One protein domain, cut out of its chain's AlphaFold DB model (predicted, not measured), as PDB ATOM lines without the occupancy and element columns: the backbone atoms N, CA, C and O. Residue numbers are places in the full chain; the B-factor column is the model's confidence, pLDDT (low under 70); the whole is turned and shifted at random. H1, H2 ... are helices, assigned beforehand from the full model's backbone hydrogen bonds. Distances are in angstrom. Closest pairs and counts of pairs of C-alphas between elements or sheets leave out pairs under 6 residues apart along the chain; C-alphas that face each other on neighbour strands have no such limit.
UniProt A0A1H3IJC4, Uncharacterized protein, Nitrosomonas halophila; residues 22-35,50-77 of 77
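AT A GLANCE: This is residues 22 to 35 and 50 to 77 of the 77 residues of an uncharacterized protein of Nitrosomonas halophila (UniProt A0A1H3IJC4). A short helix, H1, slants at 44 degrees toward a much longer one, H2, like a lopsided, loose V whose arms do not join: the last residues of H1 come near the middle of H2, by Phe 64, while residues 22 to 27 at its other end stand free. The 42 printed residues hold two named helices, H1 then H2, and no named strand: all helix. The whole is loose, with a radius of gyration of the C-alphas of 12.7 A, and flat, spanning 39 by 23 by 8 A.

HOW THE PARTS SIT: Look first at H1, residues 22 to 33, then at H2, residues 50 to 76. They are close but not clearly touching: their closest C-alphas, of Phe 32 and Phe 64, are 7.4 A apart. They run opposite ways at a steep tilt of 44 degrees. In H1 and H2 every O i to N i+4 pair is within hydrogen-bond range.

IN THESE COORDINATES: Find C-alpha 22 at (135.628, 177.466, 109.208); H1 runs 16.1 A to C-alpha 33. H2 runs 39.0 A from C-alpha 50 at (168.913, 163.422, 103.336) to C-alpha 76 at (135.255, 173.140, 86.119).

THE WHOLE: Residues 36 to 49 are not printed; C-alphas 35 and 50 are 19.1 A apart across the cut. Confidence is under 70 at residues 31 to 32 and 34 to 35.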
ATOM      1  N   LEU A  22     134.376 176.896 108.707       85.56
ATOM      2  CA  LEU A  22     135.628 177.466 109.208       85.56
ATOM      3  C   LEU A  22     136.640 176.403 109.657       85.56
ATOM      4  O   LEU A  22     137.843 176.579 109.479       85.56
ATOM      5  N   GLN A  23     136.170 175.290 110.219       78.19
ATOM      6  CA  GLN A  23     137.015 174.172 110.633       78.19
ATOM      7  C   GLN A  23     137.569 173.420 109.423       78.19
ATOM      8  O   GLN A  23     138.750 173.081 109.410       78.19
ATOM      9  N   VAL A  24     136.750 173.229 108.384       80.06
ATOM     10  CA  VAL A  24     137.187 172.653 107.106       80.06
ATOM     11  C   VAL A  24     138.191 173.581 106.417       80.06
ATOM     12  O   VAL A  24     139.262 173.127 106.024       80.06
ATOM     13  N   ALA A  25     137.918 174.888 106.354       84.31
ATOM     14  CA  ALA A  25     138.843 175.871 105.787       84.31
ATOM     15  C   ALA A  25     140.188 175.903 106.535       84.31
ATOM     16  O   ALA A  25     141.244 175.904 105.909       84.31
ATOM     17  N   LYS A  26     140.169 175.850 107.875       78.62
ATOM     18  CA  LYS A  26     141.377 175.772 108.711       78.62
ATOM     19  C   LYS A  26     142.138 174.459 108.507       78.62
ATOM     20  O   LYS A  26     143.365 174.471 108.492       78.62
ATOM     21  N   ALA A  27     141.432 173.339 108.346       80.06
ATOM     22  CA  ALA A  27     142.048 172.046 108.059       80.06
ATOM     23  C   ALA A  27     142.749 172.056 106.692       80.06
ATOM     24  O   ALA A  27     143.907 171.667 106.595       80.06
ATOM     25  N   VAL A  28     142.092 172.594 105.662       71.94
ATOM     26  CA  VAL A  28     142.665 172.765 104.321       71.94
ATOM     27  C   VAL A  28     143.865 173.719 104.346       71.94
ATOM     28  O   VAL A  28     144.914 173.403 103.792       71.94
ATOM     29  N   PHE A  29     143.756 174.845 105.054       81.19
ATOM     30  CA  PHE A  29     144.854 175.798 105.240       81.19
ATOM     31  C   PHE A  29     146.087 175.139 105.878       81.19
ATOM     32  O   PHE A  29     147.212 175.355 105.434       81.19
ATOM     33  N   PHE A  30     145.887 174.269 106.869       73.06
ATOM     34  CA  PHE A  30     146.979 173.518 107.487       73.06
ATOM     35  C   PHE A  30     147.577 172.422 106.598       73.06
ATOM     36  O   PHE A  30     148.776 172.162 106.708       73.06
ATOM     37  N   SER A  31     146.792 171.824 105.697       69.06
ATOM     38  CA  SER A  31     147.309 170.902 104.676       69.06
ATOM     39  C   SER A  31     148.240 171.604 103.685       69.06
ATOM     40  O   SER A  31     149.211 171.003 103.240       69.06
ATOM     41  N   PHE A  32     147.985 172.884 103.386       69.62
ATOM     42  CA  PHE A  32     148.857 173.702 102.536       69.62
ATOM     43  C   PHE A  32     150.096 174.222 103.261       69.62
ATOM     44  O   PHE A  32     151.174 174.252 102.676       69.62
ATOM     45  N   ILE A  33     149.962 174.608 104.532       74.19
ATOM     46  CA  ILE A  33     151.111 175.026 105.347       74.19
ATOM     47  C   ILE A  33     152.031 173.843 105.664       74.19
ATOM     48  O   ILE A  33     153.215 174.047 105.916       74.19
ATOM     49  N   GLY A  34     151.513 172.613 105.604       65.25
ATOM     50  CA  GLY A  34     152.309 171.418 105.812       65.25
ATOM     51  C   GLY A  34     152.913 171.441 107.207       65.25
ATOM     52  O   GLY A  34     154.127 171.586 107.342       65.25
ATOM     53  N   ILE A  35     152.074 171.298 108.248       62.59
ATOM     54  CA  ILE A  35     152.541 171.058 109.624       62.59
ATOM     55  C   ILE A  35     153.234 169.692 109.654       62.59
ATOM     56  O   ILE A  35     152.730 168.695 110.172       62.59
ATOM     57  N   PRO A  50     169.488 162.493 104.320       72.25
ATOM     58  CA  PRO A  50     168.913 163.422 103.336       72.25
ATOM     59  C   PRO A  50     167.882 162.769 102.402       72.25
ATOM     60  O   PRO A  50     166.926 163.405 101.963       72.25
ATOM     61  N   LEU A  51     168.046 161.468 102.153       80.31
ATOM     62  CA  LEU A  51     167.138 160.648 101.362       80.31
ATOM     63  C   LEU A  51     165.700 160.646 101.910       80.31
ATOM     64  O   LEU A  51     164.751 160.757 101.138       80.31
ATOM     65  N   GLN A  52     165.520 160.583 103.231       75.88
ATOM     66  CA  GLN A  52     164.191 160.578 103.850       75.88
ATOM     67  C   GLN A  52     163.471 161.921 103.665       75.88
ATOM     68  O   GLN A  52     162.258 161.950 103.451       75.88
ATOM     69  N   ALA A  53     164.214 163.030 103.689       79.44
ATOM     70  CA  ALA A  53     163.664 164.354 103.413       79.44
ATOM     71  C   ALA A  53     163.206 164.486 101.952       79.44
ATOM     72  O   ALA A  53     162.126 165.020 101.704       79.44
ATOM     73  N   ILE A  54     163.973 163.944 100.999       81.50
ATOM     74  CA  ILE A  54     163.611 163.940  99.572       81.50
ATOM     75  C   ILE A  54     162.334 163.125  99.341       81.50
ATOM     76  O   ILE A  54     161.419 163.610  98.681       81.50
ATOM     77  N   ILE A  55     162.234 161.926  99.924       83.25
ATOM     78  CA  ILE A  55     161.039 161.075  99.803       83.25
ATOM     79  C   ILE A  55     159.817 161.770 100.417       83.25
ATOM     80  O   ILE A  55     158.762 161.830  99.788       83.25
ATOM     81  N   GLY A  56     159.961 162.352 101.613       82.50
ATOM     82  CA  GLY A  56     158.889 163.115 102.255       82.50
ATOM     83  C   GLY A  56     158.446 164.329 101.431       82.50
ATOM     84  O   GLY A  56     157.248 164.572 101.289       82.50
ATOM     85  N   GLY A  57     159.399 165.050 100.834       83.62
ATOM     86  CA  GLY A  57     159.129 166.167  99.928       83.62
ATOM     87  C   GLY A  57     158.401 165.736  98.654       83.62
ATOM     88  O   GLY A  57     157.436 166.387  98.262       83.62
ATOM     89  N   LEU A  58     158.796 164.613  98.046       89.75
ATOM     90  CA  LEU A  58     158.143 164.066  96.851       89.75
ATOM     91  C   LEU A  58     156.690 163.666  97.128       89.75
ATOM     92  O   LEU A  58     155.798 163.999  96.350       89.75
ATOM     93  N   ILE A  59     156.449 162.984  98.251       85.69
ATOM     94  CA  ILE A  59     155.099 162.585  98.668       85.69
ATOM     95  C   ILE A  59     154.244 163.830  98.935       85.69
ATOM     96  O   ILE A  59     153.116 163.916  98.450       85.69
ATOM     97  N   GLY A  60     154.788 164.824  99.644       82.06
ATOM     98  CA  GLY A  60     154.104 166.093  99.892       82.06
ATOM     99  C   GLY A  60     153.757 166.845  98.602       82.06
ATOM    100  O   GLY A  60     152.626 167.301  98.446       82.06
ATOM    101  N   ALA A  61     154.688 166.913  97.648       85.50
ATOM    102  CA  ALA A  61     154.467 167.539  96.346       85.50
ATOM    103  C   ALA A  61     153.383 166.817  95.529       85.50
ATOM    104  O   ALA A  61     152.512 167.467  94.953       85.50
ATOM    105  N   ALA A  62     153.388 165.480  95.519       89.31
ATOM    106  CA  ALA A  62     152.368 164.691  94.835       89.31
ATOM    107  C   ALA A  62     150.965 164.942  95.415       89.31
ATOM    108  O   ALA A  62     150.018 165.177  94.663       89.31
ATOM    109  N   ILE A  63     150.840 164.961  96.748       87.62
ATOM    110  CA  ILE A  63     149.579 165.272  97.438       87.62
ATOM    111  C   ILE A  63     149.123 166.701  97.119       87.62
ATOM    112  O   ILE A  63     147.949 166.919  96.821       87.62
ATOM    113  N   PHE A  64     150.040 167.671  97.133       83.38
ATOM    114  CA  PHE A  64     149.733 169.070  96.838       83.38
ATOM    115  C   PHE A  64     149.153 169.249  95.430       83.38
ATOM    116  O   PHE A  64     148.094 169.859  95.265       83.38
ATOM    117  N   VAL A  65     149.800 168.661  94.420       89.44
ATOM    118  CA  VAL A  65     149.318 168.704  93.032       89.44
ATOM    119  C   VAL A  65     147.952 168.029  92.913       89.44
ATOM    120  O   VAL A  65     147.049 168.588  92.290       89.44
ATOM    121  N   LEU A  66     147.759 166.869  93.547       92.94
ATOM    122  CA  LEU A  66     146.477 166.165  93.532       92.94
ATOM    123  C   LEU A  66     145.349 167.016  94.136       92.94
ATOM    124  O   LEU A  66     144.270 167.100  93.550       92.94
ATOM    125  N   CYS A  67     145.600 167.695  95.258       88.00
ATOM    126  CA  CYS A  67     144.642 168.625  95.858       88.00
ATOM    127  C   CYS A  67     144.254 169.756  94.898       88.00
ATOM    128  O   CYS A  67     143.064 170.040  94.758       88.00
ATOM    129  N   ILE A  68     145.219 170.373  94.206       91.50
ATOM    130  CA  ILE A  68     144.926 171.419  93.211       91.50
ATOM    131  C   ILE A  68     144.053 170.859  92.089       91.50
ATOM    132  O   ILE A  68     143.045 171.469  91.737       91.50
ATOM    133  N   LEU A  69     144.398 169.687  91.551       93.62
ATOM    134  CA  LEU A  69     143.621 169.060  90.482       93.62
ATOM    135  C   LEU A  69     142.180 168.763  90.911       93.62
ATOM    136  O   LEU A  69     141.265 168.989  90.121       93.62
ATOM    137  N   LEU A  70     141.963 168.302  92.147       92.69
ATOM    138  CA  LEU A  70     140.621 168.081  92.692       92.69
ATOM    139  C   LEU A  70     139.816 169.379  92.776       92.69
ATOM    140  O   LEU A  70     138.658 169.398  92.370       92.69
ATOM    141  N   VAL A  71     140.426 170.469  93.249       91.88
ATOM    142  CA  VAL A  71     139.769 171.784  93.304       91.88
ATOM    143  C   VAL A  71     139.432 172.280  91.899       91.88
ATOM    144  O   VAL A  71     138.308 172.706  91.653       91.88
ATOM    145  N   VAL A  72     140.368 172.174  90.953       92.50
ATOM    146  CA  VAL A  72     140.136 172.561  89.553       92.50
ATOM    147  C   VAL A  72     138.994 171.749  88.953       92.50
ATOM    148  O   VAL A  72     138.098 172.325  88.341       92.50
ATOM    149  N   ARG A  73     138.987 170.427  89.150       93.31
ATOM    150  CA  ARG A  73     137.906 169.535  88.702       93.31
ATOM    151  C   ARG A  73     136.565 169.896  89.328       93.31
ATOM    152  O   ARG A  73     135.566 169.841  88.632       93.31
ATOM    153  N   PHE A  74     136.546 170.276  90.601       92.38
ATOM    154  CA  PHE A  74     135.330 170.693  91.295       92.38
ATOM    155  C   PHE A  74     134.778 172.028  90.776       92.38
ATOM    156  O   PHE A  74     133.570 172.210  90.748       92.38
ATOM    157  N   VAL A  75     135.647 172.954  90.360       92.38
ATOM    158  CA  VAL A  75     135.244 174.266  89.816       92.38
ATOM    159  C   VAL A  75     134.880 174.201  88.329       92.38
ATOM    160  O   VAL A  75     134.052 174.980  87.871       92.38
ATOM    161  N   THR A  76     135.526 173.318  87.562       90.69
ATOM    162  CA  THR A  76     135.255 173.140  86.119       90.69
ATOM    163  C   THR A  76     134.176 172.105  85.812       90.69
ATOM    164  O   THR A  76     133.791 171.979  84.650       90.69
ATOM    165  N   GLY A  77     133.747 171.344  86.819       73.81
ATOM    166  CA  GLY A  77     132.680 170.350  86.731       73.81
ATOM    167  C   GLY A  77     131.304 170.920  87.024       73.81
ATOM    168  O   GLY A  77     131.221 171.981  87.679       73.81
TER     169      GLY A  77